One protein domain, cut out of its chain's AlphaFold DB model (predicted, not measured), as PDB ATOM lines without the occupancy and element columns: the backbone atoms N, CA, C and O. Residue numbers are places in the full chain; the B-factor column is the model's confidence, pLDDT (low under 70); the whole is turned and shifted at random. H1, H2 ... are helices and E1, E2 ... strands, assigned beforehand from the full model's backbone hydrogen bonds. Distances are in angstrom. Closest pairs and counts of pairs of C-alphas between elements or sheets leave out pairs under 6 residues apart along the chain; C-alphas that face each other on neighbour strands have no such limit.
ATOM      1  N   ALA A  46     137.494 146.578 109.714       36.59
ATOM      2  CA  ALA A  46     137.507 147.673 108.738       36.59
ATOM      3  C   ALA A  46     137.132 149.032 109.379       36.59
ATOM      4  O   ALA A  46     137.133 150.055 108.703       36.59
ATOM      5  N   GLU A  47     136.839 149.061 110.684       38.94
ATOM      6  CA  GLU A  47     136.209 150.187 111.391       38.94
ATOM      7  C   GLU A  47     137.040 151.484 111.503       38.94
ATOM      8  O   GLU A  47     136.511 152.484 111.972       38.94
ATOM      9  N   ASN A  48     138.295 151.531 111.036       43.75
ATOM     10  CA  ASN A  48     139.120 152.755 111.079       43.75
ATOM     11  C   ASN A  48     139.627 153.257 109.716       43.75
ATOM     12  O   ASN A  48     140.383 154.230 109.667       43.75
ATOM     13  N   LYS A  49     139.218 152.644 108.600       40.41
ATOM     14  CA  LYS A  49     139.425 153.207 107.256       40.41
ATOM     15  C   LYS A  49     138.060 153.497 106.627       40.41
ATOM     16  O   LYS A  49     137.175 152.655 106.738       40.41
ATOM     17  N   PRO A  50     137.860 154.645 105.951       45.19
ATOM     18  CA  PRO A  50     136.620 154.887 105.217       45.19
ATOM     19  C   PRO A  50     136.383 153.740 104.227       45.19
ATOM     20  O   PRO A  50     137.309 153.392 103.489       45.19
ATOM     21  N   SER A  51     135.178 153.163 104.185       54.34
ATOM     22  CA  SER A  51     134.829 152.041 103.290       54.34
ATOM     23  C   SER A  51     135.204 152.306 101.830       54.34
ATOM     24  O   SER A  51     135.638 151.405 101.115       54.34
ATOM     25  N   ASP A  52     135.114 153.569 101.416       58.94
ATOM     26  CA  ASP A  52     135.433 154.023 100.066       58.94
ATOM     27  C   ASP A  52     136.923 153.872  99.733       58.94
ATOM     28  O   ASP A  52     137.276 153.563  98.602       58.94
ATOM     29  N   SER A  53     137.808 154.024 100.723       58.09
ATOM     30  CA  SER A  53     139.259 153.890 100.530       58.09
ATOM     31  C   SER A  53     139.695 152.439 100.324       58.09
ATOM     32  O   SER A  53     140.600 152.171  99.538       58.09
ATOM     33  N   ILE A  54     139.024 151.499 100.995       61.66
ATOM     34  CA  ILE A  54     139.278 150.062 100.849       61.66
ATOM     35  C   ILE A  54     138.825 149.594  99.466       61.66
ATOM     36  O   ILE A  54     139.541 148.859  98.793       61.66
ATOM     37  N   ARG A  55     137.653 150.064  99.030       67.75
ATOM     38  CA  ARG A  55     137.117 149.760  97.704       67.75
ATOM     39  C   ARG A  55     137.995 150.326  96.588       67.75
ATOM     40  O   ARG A  55     138.296 149.612  95.650       67.75
ATOM     41  N   GLN A  56     138.493 151.553  96.740       65.69
ATOM     42  CA  GLN A  56     139.451 152.133  95.791       65.69
ATOM     43  C   GLN A  56     140.761 151.337  95.706       65.69
ATOM     44  O   GLN A  56     141.280 151.146  94.612       65.69
ATOM     45  N   GLU A  57     141.305 150.869  96.836       64.19
ATOM     46  CA  GLU A  57     142.506 150.017  96.855       64.19
ATOM     47  C   GLU A  57     142.242 148.691  96.121       64.19
ATOM     48  O   GLU A  57     143.056 148.282  95.295       64.19
ATOM     49  N   TYR A  58     141.081 148.069  96.356       72.56
ATOM     50  CA  TYR A  58     140.658 146.849  95.667       72.56
ATOM     51  C   TYR A  58     140.512 147.056  94.154       72.56
ATOM     52  O   TYR A  58     141.158 146.346  93.390       72.56
ATOM     53  N   ASP A  59     139.750 148.067  93.727       69.19
ATOM     54  CA  ASP A  59     139.484 148.357  92.312       69.19
ATOM     55  C   ASP A  59     140.791 148.656  91.542       69.19
ATOM     56  O   ASP A  59     140.962 148.257  90.388       69.19
ATOM     57  N   LEU A  60     141.753 149.333  92.186       69.75
ATOM     58  CA  LEU A  60     143.075 149.609  91.610       69.75
ATOM     59  C   LEU A  60     143.909 148.337  91.421       69.75
ATOM     60  O   LEU A  60     144.581 148.188  90.398       69.75
ATOM     61  N   ILE A  61     143.886 147.431  92.399       73.12
ATOM     62  CA  ILE A  61     144.611 146.158  92.325       73.12
ATOM     63  C   ILE A  61     143.940 145.237  91.302       73.12
ATOM     64  O   ILE A  61     144.634 144.633  90.489       73.12
ATOM     65  N   GLU A  62     142.611 145.173  91.283       74.44
ATOM     66  CA  GLU A  62     141.850 144.409  90.294       74.44
ATOM     67  C   GLU A  62     142.170 144.884  88.874       74.44
ATOM     68  O   GLU A  62     142.483 144.070  88.007       74.44
ATOM     69  N   GLY A  63     142.193 146.200  88.646       69.62
ATOM     70  CA  GLY A  63     142.540 146.767  87.344       69.62
ATOM     71  C   GLY A  63     143.973 146.462  86.887       69.62
ATOM     72  O   GLY A  63     144.224 146.407  85.684       69.62
ATOM     73  N   ALA A  64     144.912 146.258  87.817       69.31
ATOM     74  CA  ALA A  64     146.327 146.039  87.505       69.31
ATOM     75  C   ALA A  64     146.755 144.562  87.478       69.31
ATOM     76  O   ALA A  64     147.652 144.204  86.719       69.31
ATOM     77  N   PHE A  65     146.135 143.711  88.297       71.50
ATOM     78  CA  PHE A  65     146.538 142.312  88.501       71.50
ATOM     79  C   PHE A  65     145.402 141.304  88.273       71.50
ATOM     80  O   PHE A  65     145.641 140.097  88.270       71.50
ATOM     81  N   GLY A  66     144.172 141.780  88.064       72.69
ATOM     82  CA  GLY A  66     142.971 140.963  87.929       72.69
ATOM     83  C   GLY A  66     142.262 140.684  89.257       72.69
ATOM     84  O   GLY A  66     142.839 140.780  90.343       72.69
ATOM     85  N   GLU A  67     140.992 140.291  89.154       76.44
ATOM     86  CA  GLU A  67     140.086 140.055  90.289       76.44
ATOM     87  C   GLU A  67     140.638 139.029  91.286       76.44
ATOM     88  O   GLU A  67     140.619 139.258  92.492       76.44
ATOM     89  N   LYS A  68     141.206 137.919  90.795       72.19
ATOM     90  CA  LYS A  68     141.754 136.855  91.652       72.19
ATOM     91  C   LYS A  68     142.878 137.357  92.558       72.19
ATOM     92  O   LYS A  68     142.881 137.060  93.748       72.19
ATOM     93  N   ALA A  69     143.797 138.148  92.008       73.06
ATOM     94  CA  ALA A  69     144.915 138.704  92.760       73.06
ATOM     95  C   ALA A  69     144.441 139.746  93.786       73.06
ATOM     96  O   ALA A  69     144.915 139.752  94.925       73.06
ATOM     97  N   ALA A  70     143.477 140.592  93.407       76.44
ATOM     98  CA  ALA A  70     142.861 141.556  94.315       76.44
ATOM     99  C   ALA A  70     142.152 140.864  95.485       76.44
ATOM    100  O   ALA A  70     142.365 141.228  96.645       76.44
ATOM    101  N   HIS A  71     141.375 139.820  95.190       77.56
ATOM    102  CA  HIS A  71     140.689 139.022  96.196       77.56
ATOM    103  C   HIS A  71     141.669 138.327  97.144       77.56
ATOM    104  O   HIS A  71     141.526 138.442  98.360       77.56
ATOM    105  N   TYR A  72     142.697 137.667  96.604       77.25
ATOM    106  CA  TYR A  72     143.732 137.001  97.393       77.25
ATOM    107  C   TYR A  72     144.426 137.963  98.368       77.25
ATOM    108  O   TYR A  72     144.485 137.699  99.569       77.25
ATOM    109  N   LEU A  73     144.886 139.120  97.879       77.44
ATOM    110  CA  LEU A  73     145.546 140.135  98.707       77.44
ATOM    111  C   LEU A  73     144.650 140.645  99.827       77.44
ATOM    112  O   LEU A  73     145.109 140.833 100.955       77.44
ATOM    113  N   PHE A  74     143.383 140.893  99.508       80.38
ATOM    114  CA  PHE A  74     142.430 141.408 100.470       80.38
ATOM    115  C   PHE A  74     142.144 140.387 101.573       80.38
ATOM    116  O   PHE A  74     142.253 140.723 102.755       80.38
ATOM    117  N   THR A  75     141.859 139.141 101.196       77.50
ATOM    118  CA  THR A  75     141.612 138.037 102.130       77.50
ATOM    119  C   THR A  75     142.824 137.802 103.029       77.50
ATOM    120  O   THR A  75     142.695 137.860 104.252       77.50
ATOM    121  N   LEU A  76     144.023 137.681 102.453       77.75
ATOM    122  CA  LEU A  76     145.256 137.477 103.214       77.75
ATOM    123  C   LEU A  76     145.514 138.618 104.210       77.75
ATOM    124  O   LEU A  76     145.872 138.384 105.364       77.75
ATOM    125  N   LYS A  77     145.301 139.875 103.803       81.00
ATOM    126  CA  LYS A  77     145.469 141.042 104.683       81.00
ATOM    127  C   LYS A  77     144.528 140.982 105.885       81.00
ATOM    128  O   LYS A  77     144.971 141.244 107.002       81.00
ATOM    129  N   GLN A  78     143.264 140.612 105.669       78.25
ATOM    130  CA  GLN A  78     142.271 140.477 106.736       78.25
ATOM    131  C   GLN A  78     142.596 139.337 107.700       78.25
ATOM    132  O   GLN A  78     142.520 139.519 108.917       78.25
ATOM    133  N   GLU A  79     142.978 138.179 107.170       74.31
ATOM    134  CA  GLU A  79     143.342 137.010 107.971       74.31
ATOM    135  C   GLU A  79     144.567 137.295 108.836       74.31
ATOM    136  O   GLU A  79     144.564 137.047 110.044       74.31
ATOM    137  N   VAL A  80     145.599 137.908 108.258       78.12
ATOM    138  CA  VAL A  80     146.799 138.257 109.014       78.12
ATOM    139  C   VAL A  80     146.509 139.362 110.032       78.12
ATOM    140  O   VAL A  80     146.976 139.274 111.167       78.12
ATOM    141  N   ASP A  81     145.682 140.358 109.701       79.44
ATOM    142  CA  ASP A  81     145.223 141.354 110.677       79.44
ATOM    143  C   ASP A  81     144.473 140.704 111.844       79.44
ATOM    144  O   ASP A  81     144.665 141.086 113.003       79.44
ATOM    145  N   TYR A  82     143.649 139.693 111.581       77.44
ATOM    146  CA  TYR A  82     143.015 138.911 112.634       77.44
ATOM    147  C   TYR A  82     144.058 138.219 113.520       77.44
ATOM    148  O   TYR A  82     144.011 138.375 114.747       77.44
ATOM    149  N   LEU A  83     145.029 137.527 112.916       71.56
ATOM    150  CA  LEU A  83     146.075 136.807 113.641       71.56
ATOM    151  C   LEU A  83     146.940 137.737 114.497       71.56
ATOM    152  O   LEU A  83     147.154 137.446 115.674       71.56
ATOM    153  N   ILE A  84     147.363 138.888 113.961       75.94
ATOM    154  CA  ILE A  84     148.152 139.897 114.690       75.94
ATOM    155  C   ILE A  84     147.445 140.293 115.978       75.94
ATOM    156  O   ILE A  84     148.031 140.307 117.062       75.94
ATOM    157  N   ASN A  85     146.156 140.577 115.858       76.69
ATOM    158  CA  ASN A  85     145.371 141.066 116.965       76.69
ATOM    159  C   ASN A  85     144.964 139.985 117.978       76.69
ATOM    160  O   ASN A  85     144.692 140.312 119.131       76.69
ATOM    161  N   LYS A  86     144.829 138.725 117.553       75.44
ATOM    162  CA  LYS A  86     144.432 137.612 118.429       75.44
ATOM    163  C   LYS A  86     145.618 136.955 119.121       75.44
ATOM    164  O   LYS A  86     145.489 136.549 120.271       75.44
ATOM    165  N   HIS A  87     146.754 136.870 118.437       70.50
ATOM    166  CA  HIS A  87     147.913 136.088 118.868       70.50
ATOM    167  C   HIS A  87     149.124 136.947 119.252       70.50
ATOM    168  O   HIS A  87     150.216 136.416 119.425       70.50
ATOM    169  N   SER A  88     148.935 138.261 119.439       73.06
ATOM    170  CA  SER A  88     149.993 139.201 119.851       73.06
ATOM    171  C   SER A  88     151.256 139.086 118.989       73.06
ATOM    172  O   SER A  88     152.374 139.045 119.508       73.06
ATOM    173  N   LEU A  89     151.068 138.992 117.669       79.44
ATOM    174  CA  LEU A  89     152.192 138.909 116.742       79.44
ATOM    175  C   LEU A  89     152.958 140.233 116.720       79.44
ATOM    176  O   LEU A  89     152.365 141.314 116.774       79.44
ATOM    177  N   VAL A  90     154.277 140.148 116.599       83.50
ATOM    178  CA  VAL A  90     155.175 141.299 116.541       83.50
ATOM    179  C   VAL A  90     155.717 141.426 115.129       83.50
ATOM    180  O   VAL A  90     156.162 140.450 114.531       83.50
ATOM    181  N   LYS A  91     155.666 142.647 114.595       88.25
ATOM    182  CA  LYS A  91     156.257 142.973 113.299       88.25
ATOM    183  C   LYS A  91     157.780 142.909 113.405       88.25
ATOM    184  O   LYS A  91     158.357 143.612 114.233       88.25
ATOM    185  N   GLU A  92     158.421 142.130 112.542       85.12
ATOM    186  CA  GLU A  92     159.880 142.010 112.502       85.12
ATOM    187  C   GLU A  92     160.503 142.882 111.419       85.12
ATOM    188  O   GLU A  92     161.421 143.655 111.690       85.12
ATOM    189  N   ASN A  93     160.018 142.749 110.184       86.00
ATOM    190  CA  ASN A  93     160.625 143.398 109.033       86.00
ATOM    191  C   ASN A  93     159.571 143.863 108.021       86.00
ATOM    192  O   ASN A  93     158.384 143.543 108.097       86.00
ATOM    193  N   THR A  94     160.003 144.673 107.062       90.25
ATOM    194  CA  THR A  94     159.227 145.033 105.876       90.25
ATOM    195  C   THR A  94     160.125 144.913 104.661       90.25
ATOM    196  O   THR A  94     161.123 145.617 104.542       90.25
ATOM    197  N   VAL A  95     159.763 144.006 103.762       87.31
ATOM    198  CA  VAL A  95     160.445 143.782 102.493       87.31
ATOM    199  C   VAL A  95     159.686 144.534 101.411       87.31
ATOM    200  O   VAL A  95     158.461 144.489 101.359       87.31
ATOM    201  N   ARG A  96     160.409 145.238 100.541       88.69
ATOM    202  CA  ARG A  96     159.832 145.869  99.352       88.69
ATOM    203  C   ARG A  96     160.216 145.064  98.133       88.69
ATOM    204  O   ARG A  96     161.404 144.846  97.898       88.69
ATOM    205  N   VAL A  97     159.222 144.641  97.363       85.06
ATOM    206  CA  VAL A  97     159.428 143.888  96.128       85.06
ATOM    207  C   VAL A  97     158.867 144.668  94.956       85.06
ATOM    208  O   VAL A  97     157.754 145.182  95.008       85.06
ATOM    209  N   VAL A  98     159.650 144.745  93.884       82.50
ATOM    210  CA  VAL A  98     159.244 145.388  92.638       82.50
ATOM    211  C   VAL A  98     158.828 144.317  91.638       82.50
ATOM    212  O   VAL A  98     159.642 143.489  91.223       82.50
ATOM    213  N   ILE A  99     157.564 144.355  91.228       81.75
ATOM    214  CA  ILE A  99     157.029 143.573  90.120       81.75
ATOM    215  C   ILE A  99     157.274 144.373  88.843       81.75
ATOM    216  O   ILE A  99     156.731 145.464  88.644       81.75
ATOM    217  N   GLN A 100     158.155 143.830  88.008       79.31
ATOM    218  CA  GLN A 100     158.607 144.474  86.780       79.31
ATOM    219  C   GLN A 100     157.491 144.535  85.725       79.31
ATOM    220  O   GLN A 100     156.622 143.654  85.713       79.31
ATOM    221  N   PRO A 101     157.519 145.530  84.819       70.50
ATOM    222  CA  PRO A 101     156.435 145.741  83.873       70.50
ATOM    223  C   PRO A 101     156.119 144.572  82.950       70.50
ATOM    224  O   PRO A 101     154.965 144.385  82.585       70.50
ATOM    225  N   GLU A 102     157.114 143.759  82.605       72.69
ATOM    226  CA  GLU A 102     156.955 142.592  81.732       72.69
ATOM    227  C   GLU A 102     155.979 141.562  82.316       72.69
ATOM    228  O   GLU A 102     155.379 140.788  81.576       72.69
ATOM    229  N   LYS A 103     155.806 141.557  83.642       67.12
ATOM    230  CA  LYS A 103     154.883 140.661  84.345       67.12
ATOM    231  C   LYS A 103     153.466 141.237  84.488       67.12
ATOM    232  O   LYS A 103     152.583 140.536  84.973       67.12
ATOM    233  N   LEU A 104     153.264 142.496  84.089       62.88
ATOM    234  CA  LEU A 104     152.024 143.267  84.244       62.88
ATOM    235  C   LEU A 104     151.424 143.716  82.904       62.88
ATOM    236  O   LEU A 104     150.450 144.467  82.884       62.88
ATOM    237  N   GLU A 105     151.997 143.296  81.772       60.00
ATOM    238  CA  GLU A 105     151.491 143.684  80.456       60.00
ATOM    239  C   GLU A 105     150.061 143.162  80.234       60.00
ATOM    240  O   GLU A 105     149.770 141.967  80.351       60.00
ATOM    241  N   VAL A 106     149.162 144.092  79.904       53.41
ATOM    242  CA  VAL A 106     147.736 143.845  79.669       53.41
ATOM    243  C   VAL A 106     147.587 142.866  78.503       53.41
ATOM    244  O   VAL A 106     147.847 143.209  77.351       53.41
ATOM    245  N   GLY A 107     147.197 141.629  78.819       52.59
ATOM    246  CA  GLY A 107     147.107 140.510  77.874       52.59
ATOM    247  C   GLY A 107     147.923 139.277  78.277       52.59
ATOM    248  O   GLY A 107     147.661 138.199  77.756       52.59
ATOM    249  N   ASN A 108     148.858 139.412  79.225       53.50
ATOM    250  CA  ASN A 108     149.655 138.301  79.757       53.50
ATOM    251  C   ASN A 108     149.841 138.384  81.286       53.50
ATOM    252  O   ASN A 108     150.839 137.908  81.827       53.50
ATOM    253  N   ILE A 109     148.897 139.023  81.982       61.53
ATOM    254  CA  ILE A 109     148.910 139.133  83.444       61.53
ATOM    255  C   ILE A 109     148.786 137.720  84.013       61.53
ATOM    256  O   ILE A 109     147.731 137.094  83.909       61.53
ATOM    257  N   ASN A 110     149.870 137.210  84.602       66.12
ATOM    258  CA  ASN A 110     149.823 135.964  85.352       66.12
ATOM    259  C   ASN A 110     149.014 136.230  86.634       66.12
ATOM    260  O   ASN A 110     149.495 136.976  87.490       66.12
ATOM    261  N   PRO A 111     147.822 135.630  86.811       63.81
ATOM    262  CA  PRO A 111     146.994 135.874  87.991       63.81
ATOM    263  C   PRO A 111     147.681 135.436  89.295       63.81
ATOM    264  O   PRO A 111     147.310 135.914  90.360       63.81
ATOM    265  N   ARG A 112     148.704 134.575  89.211       73.88
ATOM    266  CA  ARG A 112     149.497 134.094  90.352       73.88
ATOM    267  C   ARG A 112     150.707 134.962  90.674       73.88
ATOM    268  O   ARG A 112     151.445 134.647  91.597       73.88
ATOM    269  N   ILE A 113     150.934 136.067  89.958       77.81
ATOM    270  CA  ILE A 113     152.160 136.855  90.138       77.81
ATOM    271  C   ILE A 113     152.333 137.378  91.569       77.81
ATOM    272  O   ILE A 113     153.454 137.477  92.069       77.81
ATOM    273  N   ILE A 114     151.227 137.711  92.236       78.75
ATOM    274  CA  ILE A 114     151.245 138.166  93.623       78.75
ATOM    275  C   ILE A 114     151.557 137.011  94.575       78.75
ATOM    276  O   ILE A 114     152.418 137.174  95.435       78.75
ATOM    277  N   GLU A 115     150.910 135.859  94.398       77.19
ATOM    278  CA  GLU A 115     151.165 134.640  95.180       77.19
ATOM    279  C   GLU A 115     152.648 134.251  95.079       77.19
ATOM    280  O   GLU A 115     153.343 134.210  96.092       77.19
ATOM    281  N   GLU A 116     153.175 134.138  93.855       81.12
ATOM    282  CA  GLU A 116     154.589 133.840  93.581       81.12
ATOM    283  C   GLU A 116     155.537 134.866  94.225       81.12
ATOM    284  O   GLU A 116     156.632 134.531  94.679       81.12
ATOM    285  N   THR A 117     155.132 136.139  94.269       81.81
ATOM    286  CA  THR A 117     155.925 137.205  94.897       81.81
ATOM    287  C   THR A 117     155.971 137.043  96.416       81.81
ATOM    288  O   THR A 117     157.038 137.202  97.012       81.81
ATOM    289  N   ILE A 118     154.842 136.713  97.049       81.12
ATOM    290  CA  ILE A 118     154.767 136.493  98.498       81.12
ATOM    291  C   ILE A 118     155.520 135.215  98.887       81.12
ATOM    292  O   ILE A 118     156.328 135.254  99.814       81.12
ATOM    293  N   GLU A 119     155.348 134.121  98.144       80.56
ATOM    294  CA  GLU A 119     156.107 132.874  98.327       80.56
ATOM    295  C   GLU A 119     157.615 133.094  98.136       80.56
ATOM    296  O   GLU A 119     158.441 132.624  98.924       80.56
ATOM    297  N   GLY A 120     157.988 133.886  97.128       76.06
ATOM    298  CA  GLY A 120     159.367 134.290  96.881       76.06
ATOM    299  C   GLY A 120     159.980 135.076  98.041       76.06
ATOM    300  O   GLY A 120     161.168 134.918  98.317       76.06
ATOM    301  N   VAL A 121     159.196 135.884  98.760       80.94
ATOM    302  CA  VAL A 121     159.651 136.531 100.001       80.94
ATOM    303  C   VAL A 121     159.700 135.546 101.162       80.94
ATOM    304  O   VAL A 121     160.672 135.567 101.911       80.94
ATOM    305  N   TYR A 122     158.714 134.657 101.291       80.12
ATOM    306  CA  TYR A 122     158.683 133.635 102.340       80.12
ATOM    307  C   TYR A 122     159.932 132.751 102.310       80.12
ATOM    308  O   TYR A 122     160.594 132.580 103.329       80.12
ATOM    309  N   SER A 123     160.326 132.286 101.121       82.56
ATOM    310  CA  SER A 123     161.510 131.440 100.918       82.56
ATOM    311  C   SER A 123     162.847 132.070 101.343       82.56
ATOM    312  O   SER A 123     163.841 131.359 101.471       82.56
ATOM    313  N   GLN A 124     162.897 133.388 101.578       83.06
ATOM    314  CA  GLN A 124     164.099 134.078 102.065       83.06
ATOM    315  C   GLN A 124     164.276 133.954 103.585       83.06
ATOM    316  O   GLN A 124     165.345 134.275 104.110       83.06
ATOM    317  N   TYR A 125     163.241 133.514 104.304       75.50
ATOM    318  CA  TYR A 125     163.279 133.323 105.746       75.50
ATOM    319  C   TYR A 125     163.660 131.879 106.087       75.50
ATOM    320  O   TYR A 125     163.090 130.922 105.580       75.50
ATOM    321  N   ASN A 126     164.598 131.721 107.022       81.44
ATOM    322  CA  ASN A 126     165.008 130.412 107.553       81.44
ATOM    323  C   ASN A 126     164.140 129.953 108.742       81.44
ATOM    324  O   ASN A 126     164.578 129.137 109.552       81.44
ATOM    325  N   LYS A 127     162.964 130.555 108.918       77.25
ATOM    326  CA  LYS A 127     162.055 130.327 110.043       77.25
ATOM    327  C   LYS A 127     160.623 130.617 109.615       77.25
ATOM    328  O   LYS A 127     160.415 131.365 108.660       77.25
ATOM    329  N   ASP A 128     159.671 130.106 110.384       75.94
ATOM    330  CA  ASP A 128     158.257 130.370 110.151       75.94
ATOM    331  C   ASP A 128     157.932 131.832 110.476       75.94
ATOM    332  O   ASP A 128     158.172 132.327 111.582       75.94
ATOM    333  N   VAL A 129     157.399 132.534 109.479       81.06
ATOM    334  CA  VAL A 129     156.932 133.917 109.584       81.06
ATOM    335  C   VAL A 129     155.550 134.032 108.966       81.06
ATOM    336  O   VAL A 129     155.235 133.370 107.981       81.06
ATOM    337  N   ILE A 130     154.725 134.916 109.512       83.06
ATOM    338  CA  ILE A 130     153.450 135.279 108.901       83.06
ATOM    339  C   ILE A 130     153.695 136.513 108.039       83.06
ATOM    340  O   ILE A 130     154.184 137.532 108.529       83.06
ATOM    341  N   LEU A 131     153.378 136.419 106.749       84.88
ATOM    342  CA  LEU A 131     153.559 137.515 105.804       84.88
ATOM    343  C   LEU A 131     152.248 138.253 105.583       84.88
ATOM    344  O   LEU A 131     151.247 137.665 105.186       84.88
ATOM    345  N   LYS A 132     152.278 139.564 105.798       86.00
ATOM    346  CA  LYS A 132     151.161 140.456 105.527       86.00
ATOM    347  C   LYS A 132     151.460 141.305 104.291       86.00
ATOM    348  O   LYS A 132     152.453 142.040 104.301       86.00
ATOM    349  N   PRO A 133     150.600 141.299 103.262       83.19
ATOM    350  CA  PRO A 133     150.688 142.285 102.198       83.19
ATOM    351  C   PRO A 133     150.344 143.679 102.750       83.19
ATOM    352  O   PRO A 133     149.274 143.922 103.315       83.19
ATOM    353  N   GLY A 134     151.298 144.592 102.612       82.69
ATOM    354  CA  GLY A 134     151.237 145.965 103.087       82.69
ATOM    355  C   GLY A 134     150.631 146.902 102.046       82.69
ATOM    356  O   GLY A 134     149.467 146.764 101.655       82.69
ATOM    357  N   LYS A 135     151.404 147.917 101.651       81.38
ATOM    358  CA  LYS A 135     151.025 148.892 100.628       81.38
ATOM    359  C   LYS A 135     151.427 148.397  99.239       81.38
ATOM    360  O   LYS A 135     152.517 147.856  99.072       81.38
ATOM    361  N   ILE A 136     150.575 148.656  98.249       79.50
ATOM    362  CA  ILE A 136     150.875 148.423  96.832       79.50
ATOM    363  C   ILE A 136     150.886 149.766  96.109       79.50
ATOM    364  O   ILE A 136     149.898 150.498  96.140       79.50
ATOM    365  N   ASN A 137     152.007 150.106  95.476       73.06
ATOM    366  CA  ASN A 137     152.141 151.294  94.639       73.06
ATOM    367  C   ASN A 137     152.224 150.859  93.174       73.06
ATOM    368  O   ASN A 137     153.200 150.231  92.772       73.06
ATOM    369  N   ILE A 138     151.228 151.219  92.369       73.38
ATOM    370  CA  ILE A 138     151.244 151.000  90.918       73.38
ATOM    371  C   ILE A 138     151.812 152.263  90.259       73.38
ATOM    372  O   ILE A 138     151.353 153.370  90.536       73.38
ATOM    373  N   MET A 139     152.832 152.115  89.416       70.56
ATOM    374  CA  MET A 139     153.570 153.226  88.812       70.56
ATOM    375  C   MET A 139     153.684 153.050  87.298       70.56
ATOM    376  O   MET A 139     154.015 151.976  86.803       70.56
ATOM    377  N   GLY A 140     153.462 154.131  86.551       65.12
ATOM    378  CA  GLY A 140     153.783 154.190  85.126       65.12
ATOM    379  C   GLY A 140     155.272 154.464  84.909       65.12
ATOM    380  O   GLY A 140     155.858 155.332  85.553       65.12
ATOM    381  N   THR A 141     155.890 153.736  83.988       62.22
ATOM    382  CA  THR A 141     157.278 153.942  83.552       62.22
ATOM    383  C   THR A 141     157.349 154.939  82.392       62.22
ATOM    384  O   THR A 141     156.358 155.189  81.704       62.22
ATOM    385  N   GLN A 142     158.540 155.490  82.120       53.28
ATOM    386  CA  GLN A 142     158.756 156.427  81.003       53.28
ATOM    387  C   GLN A 142     158.461 155.816  79.620       53.28
ATOM    388  O   GLN A 142     158.212 156.550  78.668       53.28
ATOM    389  N   SER A 143     158.464 154.485  79.503       62.69
ATOM    390  CA  SER A 143     158.109 153.750  78.285       62.69
ATOM    391  C   SER A 143     156.603 153.485  78.142       62.69
ATOM    392  O   SER A 143     156.194 152.825  77.190       62.69
ATOM    393  N   GLY A 144     155.775 153.973  79.074       61.12
ATOM    394  CA  GLY A 144     154.327 153.749  79.090       61.12
ATOM    395  C   GLY A 144     153.901 152.395  79.666       61.12
ATOM    396  O   GLY A 144     152.709 152.101  79.690       61.12
ATOM    397  N   LYS A 145     154.843 151.575  80.150       64.12
ATOM    398  CA  LYS A 145     154.545 150.301  80.824       64.12
ATOM    399  C   LYS A 145     154.256 150.506  82.313       64.12
ATOM    400  O   LYS A 145     154.737 151.477  82.893       64.12
ATOM    401  N   VAL A 146     153.533 149.586  82.945       66.44
ATOM    402  CA  VAL A 146     153.150 149.666  84.367       66.44
ATOM    403  C   VAL A 146     154.055 148.771  85.207       66.44
ATOM    404  O   VAL A 146     154.173 147.602  84.890       66.44
ATOM    405  N   MET A 147     154.667 149.288  86.272       73.56
ATOM    406  CA  MET A 147     155.340 148.501  87.316       73.56
ATOM    407  C   MET A 147     154.553 148.579  88.623       73.56
ATOM    408  O   MET A 147     153.796 149.528  88.835       73.56
ATOM    409  N   ALA A 148     154.779 147.633  89.528       78.31
ATOM    410  CA  ALA A 148     154.225 147.710  90.871       78.31
ATOM    411  C   ALA A 148     155.287 147.490  91.944       78.31
ATOM    412  O   ALA A 148     156.191 146.678  91.788       78.31
ATOM    413  N   GLU A 149     155.162 148.210  93.047       77.81
ATOM    414  CA  GLU A 149     155.941 148.002  94.261       77.81
ATOM    415  C   GLU A 149     155.008 147.486  95.354       77.81
ATOM    416  O   GLU A 149     154.020 148.135  95.692       77.81
ATOM    417  N   LEU A 150     155.327 146.311  95.890       83.94
ATOM    418  CA  LEU A 150     154.594 145.639  96.952       83.94
ATOM    419  C   LEU A 150     155.439 145.661  98.228       83.94
ATOM    420  O   LEU A 150     156.552 145.133  98.262       83.94
ATOM    421  N   GLU A 151     154.906 146.262  99.288       87.50
ATOM    422  CA  GLU A 151     155.453 146.113 100.634       87.50
ATOM    423  C   GLU A 151     154.891 144.836 101.270       87.50
ATOM    424  O   GLU A 151     153.682 144.612 101.249       87.50
ATOM    425  N   ILE A 152     155.752 144.006 101.853       87.00
ATOM    426  CA  ILE A 152     155.382 142.782 102.571       87.00
ATOM    427  C   ILE A 152     155.971 142.867 103.973       87.00
ATOM    428  O   ILE A 152     157.184 142.973 104.154       87.00
ATOM    429  N   GLU A 153     155.108 142.843 104.977       90.38
ATOM    430  CA  GLU A 153     155.491 142.877 106.384       90.38
ATOM    431  C   GLU A 153     155.605 141.445 106.914       90.38
ATOM    432  O   GLU A 153     154.743 140.616 106.630       90.38
ATOM    433  N   SER A 154     156.643 141.149 107.695       86.94
ATOM    434  CA  SER A 154     156.783 139.857 108.370       86.94
ATOM    435  C   SER A 154     156.456 139.975 109.853       86.94
ATOM    436  O   SER A 154     156.818 140.953 110.514       86.94
ATOM    437  N   TYR A 155     155.772 138.961 110.369       85.50
ATOM    438  CA  TYR A 155     155.323 138.872 111.748       85.50
ATOM    439  C   TYR A 155     155.720 137.537 112.366       85.50
ATOM    440  O   TYR A 155     155.643 136.492 111.718       85.50
ATOM    441  N   THR A 156     156.093 137.567 113.639       83.12
ATOM    442  CA  THR A 156     156.373 136.375 114.448       83.12
ATOM    443  C   THR A 156     155.635 136.443 115.774       83.12
ATOM    444  O   THR A 156     155.107 137.487 116.169       83.12
ATOM    445  N   VAL A 157     155.537 135.306 116.460       76.56
ATOM    446  CA  VAL A 157     154.960 135.263 117.804       76.56
ATOM    447  C   VAL A 157     155.918 135.950 118.774       76.56
ATOM    448  O   VAL A 157     157.132 135.797 118.681       76.56
ATOM    449  N   ASN A 158     155.380 136.723 119.716       69.25
ATOM    450  CA  ASN A 158     156.193 137.325 120.762       69.25
ATOM    451  C   ASN A 158     156.742 136.242 121.710       69.25
ATOM    452  O   ASN A 158     156.022 135.756 122.586       69.25
ATOM    453  N   ASP A 159     158.027 135.916 121.586       60.75
ATOM    454  CA  ASP A 159     158.698 134.935 122.451       60.75
ATOM    455  C   ASP A 159     158.632 135.303 123.945       60.75
ATOM    456  O   ASP A 159     158.654 134.424 124.808       60.75
ATOM    457  N   ASN A 160     158.482 136.588 124.291       53.06
ATOM    458  CA  ASN A 160     158.346 137.009 125.689       53.06
ATOM    459  C   ASN A 160     157.000 136.592 126.310       53.06
ATOM    460  O   ASN A 160     156.915 136.472 127.528       53.06
ATOM    461  N   LEU A 161     155.960 136.359 125.500       51.41
ATOM    462  CA  LEU A 161     154.678 135.810 125.964       51.41
ATOM    463  C   LEU A 161     154.717 134.279 126.072       51.41
ATOM    464  O   LEU A 161     154.070 133.720 126.951       51.41
ATOM    465  N   LEU A 162     155.502 133.609 125.222       47.34
ATOM    466  CA  LEU A 162     155.695 132.155 125.261       47.34
ATOM    467  C   LEU A 162     156.554 131.700 126.452       47.34
ATOM    468  O   LEU A 162     156.316 130.626 126.990       47.34
ATOM    469  N   ASN A 163     157.514 132.523 126.888       44.06
ATOM    470  CA  ASN A 163     158.406 132.226 128.018       44.06
ATOM    471  C   ASN A 163     157.858 132.655 129.396       44.06
ATOM    472  O   ASN A 163     158.528 132.451 130.408       44.06
ATOM    473  N   ALA A 164     156.680 133.286 129.450       42.22
ATOM    474  CA  ALA A 164     156.039 133.733 130.693       42.22
ATOM    475  C   ALA A 164     155.040 132.711 131.280       42.22
ATOM    476  O   ALA A 164     154.438 132.989 132.319       42.22
TER     477      ALA A 164
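What this domain is: This is residues 46 to 164 of the 165 residues of an uncharacterized protein of Candidatus Melainabacteria bacterium GWF2_37_15 (UniProt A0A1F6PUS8). A long, twisted ribbon of three strands is covered by the long helix H2, running slantwise over E2 and E3, and by the shorter H3 over E3. H1 and H2 make an open V joined at Gly 66, and residues 47 to 53, of which 51 to 53 belong to H1, stick out from the rest. The hairpin E2 and E3 reaches to one end of the long axis and the tail with H4 to the other. The 119 printed residues hold H1, H2, E1, H3, E2, E3 and H4 in that order, a mixed class of helices and strands, with an antiparallel sheet in the order E1, E3, E2. The whole is compact, with a radius of gyration of the C-alphas of 15.7 A, yet elongated, spanning 55 by 35 by 23 A.

How they stand to each other: Along the printed part come H1, residues 51 to 65; H2, 67 to 87; E1, 89 to 99; H3, 113 to 122; E2, 130 to 140; E3, 146 to 157; and H4, 159 to 162. H1 is on the sheet, over E2 and across the strands, at a height of 8.7 A. With residues 58 to 62 alone it touches H2 at a steep tilt of 50 degrees, opposite ways; the closest C-alphas, of Glu 62 and Ala 70, are 5.0 A apart. H2 is on the sheet at a height of 7.8 A, its closest C-alphas to E2 those of Lys 77 and Lys 132, 5.8 A. H2 touches H3 with residues 69 to 73 alone, at a shallow tilt of 32 degrees, only just short of steep, the same way; the C-alphas of Ala 69 and Ile 114 are closest, 6.4 A. E1 bends by 62 degrees at residue 92 and pairs with E3 through N 95 and O 152, 2.8 A. H3 is on the sheet at a height of 7.4 A and on the same face as H1: two layers, helices on one face of a sheet. E1, H3 and E2 form a split strand-helix-strand unit, two strands running the same way with E3 between them, and its crossover is right-handed. In the hairpin of E2 and E3, N 134 and O 151 are 2.7 A apart. H4 is not on the sheet. In H1, H2 and H3 every O i to N i+4 pair is within hydrogen-bond range; H4 is too short for one.

Where its parts are: H1 begins at C-alpha 51 (134.829, 152.041, 103.290) and measures 21.2 A. H2 measures 29.9 A, E1 27.5 A, H3 14.2 A, E2 30.4 A and E3 36.5 A. H4, 5.0 A long, ends at C-alpha 162 (155.695, 132.155, 125.261).

The domain as a whole: The two C-alphas farthest apart, of Ser 143 and Ala 164, are 56.1 A apart. The printed part has no cut, and the link from E1 to H3 is long, 13 residues. The mean pLDDT of the printed part is 72.2, with 39 residues under 70, among them 46 to 57, 103 to 111, 140 to 146 and 158 to 164.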